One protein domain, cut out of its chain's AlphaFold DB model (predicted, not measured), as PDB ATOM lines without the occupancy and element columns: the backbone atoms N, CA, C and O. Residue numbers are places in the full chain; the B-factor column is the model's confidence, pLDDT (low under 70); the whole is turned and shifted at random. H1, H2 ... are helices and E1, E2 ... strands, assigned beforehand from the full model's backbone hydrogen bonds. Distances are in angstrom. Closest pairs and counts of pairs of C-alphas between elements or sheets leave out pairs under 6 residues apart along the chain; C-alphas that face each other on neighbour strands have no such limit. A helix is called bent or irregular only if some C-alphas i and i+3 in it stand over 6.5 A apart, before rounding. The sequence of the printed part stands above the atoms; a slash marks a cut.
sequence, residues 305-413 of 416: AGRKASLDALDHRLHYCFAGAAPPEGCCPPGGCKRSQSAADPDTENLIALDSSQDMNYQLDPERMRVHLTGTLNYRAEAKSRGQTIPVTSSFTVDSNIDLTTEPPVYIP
ATOM      1  N   ALA A 305     229.399 263.202 315.065       96.69
ATOM      2  CA  ALA A 305     229.998 262.719 313.828       96.69
ATOM      3  C   ALA A 305     229.427 261.348 313.442       96.69
ATOM      4  O   ALA A 305     229.108 261.134 312.275       96.69
ATOM      5  N   GLY A 306     229.235 260.449 314.410       96.94
ATOM      6  CA  GLY A 306     228.600 259.150 314.200       96.94
ATOM      7  C   GLY A 306     227.132 259.258 313.802       96.94
ATOM      8  O   GLY A 306     226.708 258.595 312.854       96.94
ATOM      9  N   ARG A 307     226.363 260.141 314.457       96.75
ATOM     10  CA  ARG A 307     224.973 260.451 314.065       96.75
ATOM     11  C   ARG A 307     224.901 260.937 312.622       96.75
ATOM     12  O   ARG A 307     224.138 260.387 311.829       96.75
ATOM     13  N   LYS A 308     225.724 261.929 312.273       96.25
ATOM     14  CA  LYS A 308     225.768 262.492 310.923       96.25
ATOM     15  C   LYS A 308     226.183 261.453 309.884       96.25
ATOM     16  O   LYS A 308     225.488 261.296 308.891       96.25
ATOM     17  N   ALA A 309     227.271 260.724 310.122       96.56
ATOM     18  CA  ALA A 309     227.766 259.732 309.172       96.56
ATOM     19  C   ALA A 309     226.772 258.575 308.970       96.56
ATOM     20  O   ALA A 309     226.640 258.066 307.861       96.56
ATOM     21  N   SER A 310     226.022 258.207 310.014       96.44
ATOM     22  CA  SER A 310     224.947 257.215 309.909       96.44
ATOM     23  C   SER A 310     223.781 257.704 309.049       96.44
ATOM     24  O   SER A 310     223.271 256.951 308.219       96.44
ATOM     25  N   LEU A 311     223.373 258.965 309.224       95.25
ATOM     26  CA  LEU A 311     222.342 259.580 308.390       95.25
ATOM     27  C   LEU A 311     222.809 259.714 306.936       95.25
ATOM     28  O   LEU A 311     222.060 259.347 306.040       95.25
ATOM     29  N   ASP A 312     224.046 260.160 306.708       95.31
ATOM     30  CA  ASP A 312     224.627 260.297 305.369       95.31
ATOM     31  C   ASP A 312     224.717 258.926 304.658       95.31
ATOM     32  O   ASP A 312     224.398 258.811 303.478       95.31
ATOM     33  N   ALA A 313     225.086 257.852 305.371       94.88
ATOM     34  CA  ALA A 313     225.117 256.494 304.813       94.88
ATOM     35  C   ALA A 313     223.721 255.994 304.398       94.88
ATOM     36  O   ALA A 313     223.561 255.374 303.342       94.88
ATOM     37  N   LEU A 314     222.697 256.279 305.210       92.38
ATOM     38  CA  LEU A 314     221.306 255.968 304.884       92.38
ATOM     39  C   LEU A 314     220.790 256.822 303.715       92.38
ATOM     40  O   LEU A 314     220.146 256.291 302.812       92.38
ATOM     41  N   ASP A 315     221.098 258.116 303.709       92.94
ATOM     42  CA  ASP A 315     220.720 259.056 302.654       92.94
ATOM     43  C   ASP A 315     221.313 258.651 301.299       92.94
ATOM     44  O   ASP A 315     220.594 258.566 300.301       92.94
ATOM     45  N   HIS A 316     222.598 258.290 301.272       92.44
ATOM     46  CA  HIS A 316     223.246 257.742 300.082       92.44
ATOM     47  C   HIS A 316     222.576 256.450 299.606       92.44
ATOM     48  O   HIS A 316     222.394 256.258 298.401       92.44
ATOM     49  N   ARG A 317     222.175 255.565 300.529       90.56
ATOM     50  CA  ARG A 317     221.449 254.342 300.166       90.56
ATOM     51  C   ARG A 317     220.093 254.663 299.543       90.56
ATOM     52  O   ARG A 317     219.737 254.036 298.549       90.56
ATOM     53  N   LEU A 318     219.347 255.619 300.091       89.62
ATOM     54  CA  LEU A 318     218.040 256.005 299.561       89.62
ATOM     55  C   LEU A 318     218.159 256.667 298.184       89.62
ATOM     56  O   LEU A 318     217.445 256.260 297.273       89.62
ATOM     57  N   HIS A 319     219.104 257.587 297.981       91.75
ATOM     58  CA  HIS A 319     219.359 258.166 296.655       91.75
ATOM     59  C   HIS A 319     219.795 257.110 295.632       91.75
ATOM     60  O   HIS A 319     219.371 257.157 294.482       91.75
ATOM     61  N   TYR A 320     220.587 256.115 296.045       90.31
ATOM     62  CA  TYR A 320     220.919 254.972 295.190       90.31
ATOM     63  C   TYR A 320     219.678 254.150 294.802       90.31
ATOM     64  O   TYR A 320     219.575 253.669 293.674       90.31
ATOM     65  N   CYS A 321     218.732 253.988 295.725       87.00
ATOM     66  CA  CYS A 321     217.513 253.221 295.499       87.00
ATOM     67  C   CYS A 321     216.454 253.958 294.673       87.00
ATOM     68  O   CYS A 321     215.674 253.310 293.980       87.00
ATOM     69  N   PHE A 322     216.433 255.288 294.728       89.31
ATOM     70  CA  PHE A 322     215.403 256.135 294.129       89.31
ATOM     71  C   PHE A 322     216.051 257.233 293.276       89.31
ATOM     72  O   PHE A 322     216.054 258.409 293.637       89.31
ATOM     73  N   ALA A 323     216.621 256.815 292.142       91.31
ATOM     74  CA  ALA A 323     217.378 257.657 291.209       91.31
ATOM     75  C   ALA A 323     216.617 257.968 289.899       91.31
ATOM     76  O   ALA A 323     217.224 258.214 288.856       91.31
ATOM     77  N   GLY A 324     215.283 257.885 289.909       87.69
ATOM     78  CA  GLY A 324     214.439 258.093 288.724       87.69
ATOM     79  C   GLY A 324     214.367 256.897 287.768       87.69
ATOM     80  O   GLY A 324     214.011 257.065 286.598       87.69
ATOM     81  N   ALA A 325     214.729 255.707 288.252       85.69
ATOM     82  CA  ALA A 325     214.691 254.440 287.527       85.69
ATOM     83  C   ALA A 325     214.296 253.285 288.465       85.69
ATOM     84  O   ALA A 325     214.192 253.467 289.679       85.69
ATOM     85  N   ALA A 326     214.110 252.086 287.898       81.94
ATOM     86  CA  ALA A 326     213.838 250.868 288.660       81.94
ATOM     87  C   ALA A 326     214.884 250.657 289.770       81.94
ATOM     88  O   ALA A 326     216.079 250.587 289.455       81.94
ATOM     89  N   PRO A 327     214.458 250.543 291.046       80.81
ATOM     90  CA  PRO A 327     215.369 250.340 292.162       80.81
ATOM     91  C   PRO A 327     216.203 249.063 291.988       80.81
ATOM     92  O   PRO A 327     215.650 248.014 291.639       80.81
ATOM     93  N   PRO A 328     217.516 249.107 292.272       81.38
ATOM     94  CA  PRO A 328     218.359 247.917 292.290       81.38
ATOM     95  C   PRO A 328     217.905 246.867 293.317       81.38
ATOM     96  O   PRO A 328     217.161 247.152 294.262       81.38
ATOM     97  N   GLU A 329     218.391 245.632 293.170       76.12
ATOM     98  CA  GLU A 329     218.098 244.555 294.120       76.12
ATOM     99  C   GLU A 329     218.525 244.937 295.554       76.12
ATOM    100  O   GLU A 329     219.570 245.550 295.791       76.12
ATOM    101  N   GLY A 330     217.677 244.613 296.536       73.75
ATOM    102  CA  GLY A 330     217.906 244.942 297.946       73.75
ATOM    103  C   GLY A 330     217.548 246.378 298.350       73.75
ATOM    104  O   GLY A 330     217.804 246.763 299.491       73.75
ATOM    105  N   CYS A 331     216.975 247.190 297.456       79.56
ATOM    106  CA  CYS A 331     216.426 248.508 297.797       79.56
ATOM    107  C   CYS A 331     215.011 248.459 298.380       79.56
ATOM    108  O   CYS A 331     214.617 249.333 299.147       79.56
ATOM    109  N   CYS A 332     214.261 247.412 298.049       68.88
ATOM    110  CA  CYS A 332     212.907 247.195 298.531       68.88
ATOM    111  C   CYS A 332     212.823 245.854 299.278       68.88
ATOM    112  O   CYS A 332     213.495 244.899 298.882       68.88
ATOM    113  N   PRO A 333     211.983 245.733 300.320       58.31
ATOM    114  CA  PRO A 333     211.699 244.440 300.939       58.31
ATOM    115  C   PRO A 333     211.029 243.469 299.941       58.31
ATOM    116  O   PRO A 333     210.463 243.912 298.933       58.31
ATOM    117  N   PRO A 334     211.034 242.147 300.218       43.34
ATOM    118  CA  PRO A 334     210.269 241.175 299.437       43.34
ATOM    119  C   PRO A 334     208.792 241.598 299.349       43.34
ATOM    120  O   PRO A 334     208.135 241.771 300.373       43.34
ATOM    121  N   GLY A 335     208.287 241.808 298.130       46.25
ATOM    122  CA  GLY A 335     206.973 242.422 297.875       46.25
ATOM    123  C   GLY A 335     207.023 243.828 297.255       46.25
ATOM    124  O   GLY A 335     205.971 244.364 296.909       46.25
ATOM    125  N   GLY A 336     208.221 244.391 297.055       52.62
ATOM    126  CA  GLY A 336     208.439 245.672 296.378       52.62
ATOM    127  C   GLY A 336     208.323 246.882 297.310       52.62
ATOM    128  O   GLY A 336     207.863 246.781 298.448       52.62
ATOM    129  N   CYS A 337     208.776 248.045 296.844       62.75
ATOM    130  CA  CYS A 337     208.640 249.282 297.604       62.75
ATOM    131  C   CYS A 337     207.150 249.648 297.676       62.75
ATOM    132  O   CYS A 337     206.455 249.643 296.656       62.75
ATOM    133  N   LYS A 338     206.630 249.918 298.884       57.75
ATOM    134  CA  LYS A 338     205.227 250.313 299.054       57.75
ATOM    135  C   LYS A 338     204.975 251.567 298.219       57.75
ATOM    136  O   LYS A 338     205.543 252.616 298.498       57.75
ATOM    137  N   ARG A 339     204.109 251.453 297.212       55.41
ATOM    138  CA  ARG A 339     203.648 252.599 296.428       55.41
ATOM    139  C   ARG A 339     202.921 253.572 297.355       55.41
ATOM    140  O   ARG A 339     201.943 253.186 298.000       55.41
ATOM    141  N   SER A 340     203.369 254.824 297.396       52.34
ATOM    142  CA  SER A 340     202.496 255.922 297.816       52.34
ATOM    143  C   SER A 340     201.267 255.921 296.898       52.34
ATOM    144  O   SER A 340     201.379 255.591 295.719       52.34
ATOM    145  N   GLN A 341     200.081 256.247 297.416       53.16
ATOM    146  CA  GLN A 341     198.818 256.273 296.655       53.16
ATOM    147  C   GLN A 341     198.763 257.423 295.617       53.16
ATOM    148  O   GLN A 341     197.691 257.933 295.295       53.16
ATOM    149  N   SER A 342     199.915 257.878 295.125       58.59
ATOM    150  CA  SER A 342     200.075 259.008 294.219       58.59
ATOM    151  C   SER A 342     199.867 258.598 292.758       58.59
ATOM    152  O   SER A 342     200.046 257.447 292.368       58.59
ATOM    153  N   ALA A 343     199.516 259.576 291.917       65.50
ATOM    154  CA  ALA A 343     199.384 259.430 290.465       65.50
ATOM    155  C   ALA A 343     200.728 259.175 289.737       65.50
ATOM    156  O   ALA A 343     200.797 259.357 288.522       65.50
ATOM    157  N   ALA A 344     201.789 258.820 290.465       78.44
ATOM    158  CA  ALA A 344     203.129 258.627 289.936       78.44
ATOM    159  C   ALA A 344     203.267 257.272 289.220       78.44
ATOM    160  O   ALA A 344     202.810 256.231 289.699       78.44
ATOM    161  N   ASP A 345     203.929 257.299 288.071       81.19
ATOM    162  CA  ASP A 345     204.343 256.140 287.301       81.19
ATOM    163  C   ASP A 345     205.379 255.342 288.129       81.19
ATOM    164  O   ASP A 345     206.244 255.945 288.780       81.19
ATOM    165  N   PRO A 346     205.326 253.994 288.132       78.94
ATOM    166  CA  PRO A 346     206.301 253.176 288.856       78.94
ATOM    167  C   PRO A 346     207.735 253.486 288.460       78.94
ATOM    168  O   PRO A 346     207.989 253.787 287.298       78.94
ATOM    169  N   ASP A 347     208.660 253.301 289.401       82.12
ATOM    170  CA  ASP A 347     210.098 253.289 289.114       82.12
ATOM    171  C   ASP A 347     210.625 254.603 288.515       82.12
ATOM    172  O   ASP A 347     211.651 254.624 287.842       82.12
ATOM    173  N   THR A 348     209.915 255.713 288.735       87.25
ATOM    174  CA  THR A 348     210.291 257.038 288.212       87.25
ATOM    175  C   THR A 348     210.673 258.038 289.293       87.25
ATOM    176  O   THR A 348     211.004 259.176 288.972       87.25
ATOM    177  N   GLU A 349     210.629 257.625 290.558       87.94
ATOM    178  CA  GLU A 349     210.913 258.488 291.697       87.94
ATOM    179  C   GLU A 349     212.413 258.776 291.816       87.94
ATOM    180  O   GLU A 349     213.235 257.857 291.842       87.94
ATOM    181  N   ASN A 350     212.750 260.059 291.884       91.94
ATOM    182  CA  ASN A 350     214.093 260.590 292.034       91.94
ATOM    183  C   ASN A 350     214.141 261.496 293.266       91.94
ATOM    184  O   ASN A 350     213.502 262.553 293.274       91.94
ATOM    185  N   LEU A 351     214.876 261.096 294.301       92.62
ATOM    186  CA  LEU A 351     215.058 261.941 295.483       92.62
ATOM    187  C   LEU A 351     215.949 263.134 295.129       92.62
ATOM    188  O   LEU A 351     216.980 262.986 294.479       92.62
ATOM    189  N   ILE A 352     215.524 264.327 295.544       94.62
ATOM    190  CA  ILE A 352     216.228 265.582 295.262       94.62
ATOM    191  C   ILE A 352     216.958 266.081 296.503       94.62
ATOM    192  O   ILE A 352     218.116 266.485 296.423       94.62
ATOM    193  N   ALA A 353     216.265 266.122 297.641       94.44
ATOM    194  CA  ALA A 353     216.835 266.608 298.889       94.44
ATOM    195  C   ALA A 353     216.071 266.067 300.097       94.44
ATOM    196  O   ALA A 353     214.841 265.969 300.075       94.44
ATOM    197  N   LEU A 354     216.814 265.781 301.165       93.88
ATOM    198  CA  LEU A 354     216.257 265.508 302.481       93.88
ATOM    199  C   LEU A 354     215.678 266.803 303.070       93.88
ATOM    200  O   LEU A 354     216.397 267.783 303.257       93.88
ATOM    201  N   ASP A 355     214.384 266.793 303.373       92.56
ATOM    202  CA  ASP A 355     213.666 267.928 303.958       92.56
ATOM    203  C   ASP A 355     213.625 267.854 305.490       92.56
ATOM    204  O   ASP A 355     213.726 268.877 306.166       92.56
ATOM    205  N   SER A 356     213.464 266.654 306.061       91.88
ATOM    206  CA  SER A 356     213.433 266.471 307.516       91.88
ATOM    207  C   SER A 356     213.892 265.083 307.948       91.88
ATOM    208  O   SER A 356     213.466 264.070 307.390       91.88
ATOM    209  N   SER A 357     214.699 265.064 309.009       91.88
ATOM    210  CA  SER A 357     215.125 263.882 309.766       91.88
ATOM    211  C   SER A 357     214.884 264.038 311.272       91.88
ATOM    212  O   SER A 357     215.565 263.402 312.075       91.88
ATOM    213  N   GLN A 358     213.980 264.938 311.673       90.69
ATOM    214  CA  GLN A 358     213.773 265.282 313.089       90.69
ATOM    215  C   GLN A 358     213.186 264.122 313.904       90.69
ATOM    216  O   GLN A 358     213.479 264.007 315.089       90.69
ATOM    217  N   ASP A 359     212.433 263.233 313.255       90.81
ATOM    218  CA  ASP A 359     211.804 262.067 313.887       90.81
ATOM    219  C   ASP A 359     212.717 260.827 313.896       90.81
ATOM    220  O   ASP A 359     212.248 259.703 314.086       90.81
ATOM    221  N   MET A 360     214.017 261.006 313.643       93.50
ATOM    222  CA  MET A 360     215.002 259.927 313.653       93.50
ATOM    223  C   MET A 360     215.571 259.697 315.051       93.50
ATOM    224  O   MET A 360     216.042 260.613 315.721       93.50
ATOM    225  N   ASN A 361     215.605 258.432 315.446       95.81
ATOM    226  CA  ASN A 361     216.236 257.934 316.654       95.81
ATOM    227  C   ASN A 361     217.422 257.028 316.293       95.81
ATOM    228  O   ASN A 361     217.371 256.284 315.311       95.81
ATOM    229  N   TYR A 362     218.474 257.101 317.107       97.00
ATOM    230  CA  TYR A 362     219.761 256.447 316.880       97.00
ATOM    231  C   TYR A 362     220.136 255.653 318.126       97.00
ATOM    232  O   TYR A 362     220.356 256.235 319.189       97.00
ATOM    233  N   GLN A 363     220.226 254.335 318.002       96.75
ATOM    234  CA  GLN A 363     220.615 253.450 319.096       96.75
ATOM    235  C   GLN A 363     221.917 252.745 318.739       96.75
ATOM    236  O   GLN A 363     221.976 251.997 317.769       96.75
ATOM    237  N   LEU A 364     222.970 253.008 319.507       97.38
ATOM    238  CA  LEU A 364     224.249 252.323 319.352       97.38
ATOM    239  C   LEU A 364     224.159 250.914 319.958       97.38
ATOM    240  O   LEU A 364     223.800 250.775 321.123       97.38
ATOM    241  N   ASP A 365     224.535 249.907 319.176       96.31
ATOM    242  CA  ASP A 365     224.929 248.566 319.616       96.31
ATOM    243  C   ASP A 365     226.470 248.543 319.727       96.31
ATOM    244  O   ASP A 365     227.160 248.389 318.708       96.31
ATOM    245  N   PRO A 366     227.035 248.737 320.936       95.88
ATOM    246  CA  PRO A 366     228.481 248.758 321.132       95.88
ATOM    247  C   PRO A 366     229.119 247.364 321.038       95.88
ATOM    248  O   PRO A 366     230.328 247.272 320.809       95.88
ATOM    249  N   GLU A 367     228.346 246.279 321.141       95.88
ATOM    250  CA  GLU A 367     228.845 244.909 320.966       95.88
ATOM    251  C   GLU A 367     229.255 244.668 319.516       95.88
ATOM    252  O   GLU A 367     230.249 243.995 319.252       95.88
ATOM    253  N   ARG A 368     228.502 245.243 318.570       94.50
ATOM    254  CA  ARG A 368     228.716 245.060 317.127       94.50
ATOM    255  C   ARG A 368     229.242 246.292 316.404       94.50
ATOM    256  O   ARG A 368     229.512 246.189 315.213       94.50
ATOM    257  N   MET A 369     229.379 247.429 317.090       95.38
ATOM    258  CA  MET A 369     229.684 248.727 316.472       95.38
ATOM    259  C   MET A 369     228.681 249.085 315.367       95.38
ATOM    260  O   MET A 369     229.052 249.464 314.257       95.38
ATOM    261  N   ARG A 370     227.387 248.950 315.679       95.94
ATOM    262  CA  ARG A 370     226.285 249.255 314.755       95.94
ATOM    263  C   ARG A 370     225.381 250.334 315.325       95.94
ATOM    264  O   ARG A 370     225.180 250.390 316.531       95.94
ATOM    265  N   VAL A 371     224.786 251.156 314.468       97.19
ATOM    266  CA  VAL A 371     223.697 252.056 314.872       97.19
ATOM    267  C   VAL A 371     222.400 251.539 314.285       97.19
ATOM    268  O   VAL A 371     222.282 251.424 313.067       97.19
ATOM    269  N   HIS A 372     221.424 251.261 315.142       95.19
ATOM    270  CA  HIS A 372     220.048 251.022 314.741       95.19
ATOM    271  C   HIS A 372     219.338 252.365 314.593       95.19
ATOM    272  O   HIS A 372     219.202 253.129 315.553       95.19
ATOM    273  N   LEU A 373     218.939 252.674 313.362       93.81
ATOM    274  CA  LEU A 373     218.196 253.876 313.024       93.81
ATOM    275  C   LEU A 373     216.724 253.508 312.915       93.81
ATOM    276  O   LEU A 373     216.357 252.609 312.157       93.81
ATOM    277  N   THR A 374     215.887 254.254 313.624       92.50
ATOM    278  CA  THR A 374     214.427 254.127 313.568       92.50
ATOM    279  C   THR A 374     213.801 255.498 313.422       92.50
ATOM    280  O   THR A 374     214.276 256.430 314.063       92.50
ATOM    281  N   GLY A 375     212.728 255.640 312.652       91.19
ATOM    282  CA  GLY A 375     212.032 256.923 312.550       91.19
ATOM    283  C   GLY A 375     211.426 257.168 311.183       91.19
ATOM    284  O   GLY A 375     211.076 256.221 310.476       91.19
ATOM    285  N   THR A 376     211.313 258.442 310.817       89.19
ATOM    286  CA  THR A 376     210.808 258.859 309.507       89.19
ATOM    287  C   THR A 376     211.742 259.880 308.868       89.19
ATOM    288  O   THR A 376     212.118 260.866 309.501       89.19
ATOM    289  N   LEU A 377     212.079 259.658 307.597       90.62
ATOM    290  CA  LEU A 377     212.729 260.651 306.744       90.62
ATOM    291  C   LEU A 377     211.728 261.190 305.732       90.62
ATOM    292  O   LEU A 377     210.983 260.418 305.128       90.62
ATOM    293  N   ASN A 378     211.741 262.503 305.521       91.44
ATOM    294  CA  ASN A 378     210.917 263.154 304.512       91.44
ATOM    295  C   ASN A 378     211.809 263.812 303.465       91.44
ATOM    296  O   ASN A 378     212.709 264.576 303.810       91.44
ATOM    297  N   TYR A 379     211.532 263.525 302.199       92.44
ATOM    298  CA  TYR A 379     212.278 264.018 301.051       92.44
ATOM    299  C   TYR A 379     211.389 264.836 300.129       92.44
ATOM    300  O   TYR A 379     210.221 264.499 299.899       92.44
ATOM    301  N   ARG A 380     211.993 265.848 299.509       93.62
ATOM    302  CA  ARG A 380     211.535 266.330 298.208       93.62
ATOM    303  C   ARG A 380     212.058 265.404 297.136       93.62
ATOM    304  O   ARG A 380     213.251 265.102 297.088       93.62
ATOM    305  N   ALA A 381     211.153 265.000 296.266       92.12
ATOM    306  CA  ALA A 381     211.437 264.120 295.159       92.12
ATOM    307  C   ALA A 381     210.684 264.583 293.911       92.12
ATOM    308  O   ALA A 381     209.774 265.417 293.956       92.12
ATOM    309  N   GLU A 382     211.068 264.020 292.779       92.88
ATOM    310  CA  GLU A 382     210.361 264.154 291.514       92.88
ATOM    311  C   GLU A 382     209.951 262.770 291.029       92.88
ATOM    312  O   GLU A 382     210.658 261.792 291.248       92.88
ATOM    313  N   ALA A 383     208.807 262.676 290.361       90.94
ATOM    314  CA  ALA A 383     208.360 261.452 289.709       90.94
ATOM    315  C   ALA A 383     207.721 261.780 288.360       90.94
ATOM    316  O   ALA A 383     207.447 262.943 288.063       90.94
ATOM    317  N   LYS A 384     207.453 260.772 287.528       89.94
ATOM    318  CA  LYS A 384     206.659 260.959 286.306       89.94
ATOM    319  C   LYS A 384     205.204 260.610 286.568       89.94
ATOM    320  O   LYS A 384     204.916 259.721 287.351       89.94
ATOM    321  N   SER A 385     204.284 261.298 285.910       88.81
ATOM    322  CA  SER A 385     202.879 260.914 285.818       88.81
ATOM    323  C   SER A 385     202.424 261.116 284.385       88.81
ATOM    324  O   SER A 385     202.482 262.235 283.868       88.81
ATOM    325  N   ARG A 386     202.016 260.034 283.709       86.81
ATOM    326  CA  ARG A 386     201.628 260.075 282.284       86.81
ATOM    327  C   ARG A 386     202.703 260.743 281.411       86.81
ATOM    328  O   ARG A 386     202.390 261.481 280.477       86.81
ATOM    329  N   GLY A 387     203.975 260.506 281.739       83.25
ATOM    330  CA  GLY A 387     205.124 261.059 281.017       83.25
ATOM    331  C   GLY A 387     205.523 262.500 281.364       83.25
ATOM    332  O   GLY A 387     206.507 262.980 280.804       83.25
ATOM    333  N   GLN A 388     204.831 263.187 282.280       90.06
ATOM    334  CA  GLN A 388     205.222 264.516 282.774       90.06
ATOM    335  C   GLN A 388     205.906 264.426 284.141       90.06
ATOM    336  O   GLN A 388     205.426 263.700 285.007       90.06
ATOM    337  N   THR A 389     206.990 265.178 284.352       92.69
ATOM    338  CA  THR A 389     207.628 265.299 285.673       92.69
ATOM    339  C   THR A 389     206.734 266.100 286.614       92.69
ATOM    340  O   THR A 389     206.313 267.209 286.283       92.69
ATOM    341  N   ILE A 390     206.464 265.544 287.790       91.81
ATOM    342  CA  ILE A 390     205.690 266.163 288.861       91.81
ATOM    343  C   ILE A 390     206.506 266.159 290.164       91.81
ATOM    344  O   ILE A 390     207.200 265.177 290.444       91.81
ATOM    345  N   PRO A 391     206.431 267.225 290.980       91.31
ATOM    346  CA  PRO A 391     207.022 267.219 292.311       91.31
ATOM    347  C   PRO A 391     206.212 266.308 293.237       91.31
ATOM    348  O   PRO A 391     204.978 266.318 293.212       91.31
ATOM    349  N   VAL A 392     206.904 265.547 294.080       89.38
ATOM    350  CA  VAL A 392     206.292 264.701 295.108       89.38
ATOM    351  C   VAL A 392     207.045 264.837 296.430       89.38
ATOM    352  O   VAL A 392     208.210 265.233 296.480       89.38
ATOM    353  N   THR A 393     206.355 264.522 297.521       88.38
ATOM    354  CA  THR A 393     206.973 264.367 298.838       88.38
ATOM    355  C   THR A 393     206.986 262.892 299.181       88.38
ATOM    356  O   THR A 393     205.951 262.224 299.085       88.38
ATOM    357  N   SER A 394     208.144 262.412 299.609       86.62
ATOM    358  CA  SER A 394     208.370 261.000 299.892       86.62
ATOM    359  C   SER A 394     208.718 260.822 301.353       86.62
ATOM    360  O   SER A 394     209.588 261.510 301.880       86.62
ATOM    361  N   SER A 395     208.006 259.915 302.010       87.19
ATOM    362  CA  SER A 395     208.175 259.634 303.430       87.19
ATOM    363  C   SER A 395     208.611 258.187 303.602       87.19
ATOM    364  O   SER A 395     207.921 257.266 303.156       87.19
ATOM    365  N   PHE A 396     209.765 257.991 304.235       84.75
ATOM    366  CA  PHE A 396     210.353 256.680 304.468       84.75
ATOM    367  C   PHE A 396     210.338 256.371 305.954       84.75
ATOM    368  O   PHE A 396     211.013 257.035 306.738       84.75
ATOM    369  N   THR A 397     209.602 255.328 306.338       87.00
ATOM    370  CA  THR A 397     209.759 254.727 307.662       87.00
ATOM    371  C   THR A 397     211.070 253.954 307.693       87.00
ATOM    372  O   THR A 397     211.254 252.997 306.939       87.00
ATOM    373  N   VAL A 398     211.970 254.372 308.575       86.56
ATOM    374  CA  VAL A 398     213.295 253.788 308.735       86.56
ATOM    375  C   VAL A 398     213.270 252.767 309.860       86.56
ATOM    376  O   VAL A 398     212.769 253.026 310.953       86.56
ATOM    377  N   ASP A 399     213.847 251.611 309.566       87.75
ATOM    378  CA  ASP A 399     214.316 250.624 310.528       87.75
ATOM    379  C   ASP A 399     215.471 249.890 309.839       87.75
ATOM    380  O   ASP A 399     215.273 249.073 308.932       87.75
ATOM    381  N   SER A 400     216.692 250.317 310.140       87.81
ATOM    382  CA  SER A 400     217.899 249.883 309.433       87.81
ATOM    383  C   SER A 400     219.122 249.986 310.329       87.81
ATOM    384  O   SER A 400     219.113 250.725 311.309       87.81
ATOM    385  N   ASN A 401     220.179 249.258 309.980       92.56
ATOM    386  CA  ASN A 401     221.433 249.286 310.720       92.56
ATOM    387  C   ASN A 401     222.538 249.917 309.875       92.56
ATOM    388  O   ASN A 401     222.606 249.677 308.671       92.56
ATOM    389  N   ILE A 402     223.413 250.689 310.513       95.38
ATOM    390  CA  ILE A 402     224.646 251.213 309.920       95.38
ATOM    391  C   ILE A 402     225.842 250.593 310.640       95.38
ATOM    392  O   ILE A 402     225.866 250.558 311.868       95.38
ATOM    393  N   ASP A 403     226.822 250.115 309.880       95.88
ATOM    394  CA  ASP A 403     228.099 249.602 310.371       95.88
ATOM    395  C   ASP A 403     229.098 250.749 310.590       95.88
ATOM    396  O   ASP A 403     229.464 251.436 309.634       95.88
ATOM    397  N   LEU A 404     229.556 250.945 311.831       96.19
ATOM    398  CA  LEU A 404     230.549 251.963 312.203       96.19
ATOM    399  C   LEU A 404     231.996 251.442 312.212       96.19
ATOM    400  O   LEU A 404     232.903 252.164 312.631       96.19
ATOM    401  N   THR A 405     232.236 250.195 311.801       93.25
ATOM    402  CA  THR A 405     233.587 249.604 311.740       93.25
ATOM    403  C   THR A 405     234.386 250.051 310.515       93.25
ATOM    404  O   THR A 405     235.578 249.764 310.418       93.25
ATOM    405  N   THR A 406     233.747 250.769 309.591       89.62
ATOM    406  CA  THR A 406     234.331 251.250 308.337       89.62
ATOM    407  C   THR A 406     234.263 252.771 308.246       89.62
ATOM    408  O   THR A 406     233.403 253.412 308.852       89.62
ATOM    409  N   GLU A 407     235.189 253.355 307.486       87.25
ATOM    410  CA  GLU A 407     235.216 254.785 307.182       87.25
ATOM    411  C   GLU A 407     235.224 254.973 305.651       87.25
ATOM    412  O   GLU A 407     236.224 254.641 305.007       87.25
ATOM    413  N   PRO A 408     234.126 255.474 305.043       90.19
ATOM    414  CA  PRO A 408     232.866 255.889 305.678       90.19
ATOM    415  C   PRO A 408     232.008 254.699 306.174       90.19
ATOM    416  O   PRO A 408     232.172 253.596 305.654       90.19
ATOM    417  N   PRO A 409     231.062 254.922 307.114       93.88
ATOM    418  CA  PRO A 409     230.120 253.901 307.577       93.88
ATOM    419  C   PRO A 409     229.234 253.353 306.459       93.88
ATOM    420  O   PRO A 409     228.910 254.060 305.501       93.88
ATOM    421  N   VAL A 410     228.787 252.104 306.606       92.62
ATOM    422  CA  VAL A 410     228.071 251.376 305.544       92.62
ATOM    423  C   VAL A 410     226.680 250.933 305.996       92.62
ATOM    424  O   VAL A 410     226.489 250.446 307.107       92.62
ATOM    425  N   TYR A 411     225.692 251.078 305.110       89.62
ATOM    426  CA  TYR A 411     224.334 250.574 305.319       89.62
ATOM    427  C   TYR A 411     224.283 249.039 305.326       89.62
ATOM    428  O   TYR A 411     224.780 248.397 304.400       89.62
ATOM    429  N   ILE A 412     223.600 248.458 306.317       84.81
ATOM    430  CA  ILE A 412     223.369 247.014 306.430       84.81
ATOM    431  C   ILE A 412     221.899 246.696 306.096       84.81
ATOM    432  O   ILE A 412     220.992 247.166 306.796       84.81
ATOM    433  N   PRO A 413     221.627 245.868 305.069       68.94
ATOM    434  CA  PRO A 413     220.280 245.384 304.778       68.94
ATOM    435  C   PRO A 413     219.684 244.582 305.944       68.94
ATOM    436  O   PRO A 413     220.381 243.826 306.620       68.94
TER     437      PRO A 413
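What this domain is: This is residues 305 to 413 of the 416 residues of an uncharacterized protein of Mycobacterium avium 05-4293 (UniProt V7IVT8). A long, bent hairpin of E3 and E4 forms a strongly twisted sheet that curls round one helix, H1. E1 and E2 widen this wrap along one side of E3, and the short E5 pairs with the last residues of E4. Along the chain, the 109 printed residues hold one named helix, H1, and then five named strands, E1 to E5; the sheet is branched, with the antiparallel neighbour pairs E1 and E3, E2 and E3, E3 and E4, and E4 and E5, and the class is mixed, helices and strands. The whole is compact, with a radius of gyration of the C-alphas of 14.6 A, and elongated in outline, with spans of 49 by 27 by 22 A.

How they stand to each other: H1, residues 305 to 321, is on the sheet, and every O i to N i+4 pair inside it is within hydrogen-bond range. Its closest C-alphas to E1, residues 350 to 356, are those of His 319 and Leu 351, 5.8 A apart. E2, residues 361 to 365, forms a hairpin with E3, residues 370 to 385, where N 363 and O 372 are 2.9 A apart. E1 is also antiparallel to E3, with N 350 and O 382 at 2.8 A. E1 and E2 lie on one side of E3, and E4, residues 388 to 403, lies on the other side, with N 379 and O 394 at 2.8 A. E3 bends by 67 degrees at residue 375 and E4 by 75 degrees at residue 399. E5, residues 410 to 412, forms a hairpin with E4, with N 412 and O 401 at 2.8 A, and ends a meander E2 E3 E4 E5, each strand the antiparallel neighbour of the one before. The closest C-alphas of H1 and E5, Ala 313 and Val 410, are 6.0 A apart.

Where its parts are: H1 begins at C-alpha 305 (229.998, 262.719, 313.828) and is 24.1 A long. E1 measures 16.6 A, E2 13.1 A, E3 39.0 A, E4 38.8 A and E5 6.5 A, which ends at C-alpha 412 (223.369, 247.014, 306.430).

The domain as a whole: The farthest C-alphas, Glu 367 and Arg 386, are 49.7 A apart. The printed part has no cut; the link from H1 to E1, residues 322 to 349, is long. Confidence is under 70 at residues 332 to 343 and at residue 413.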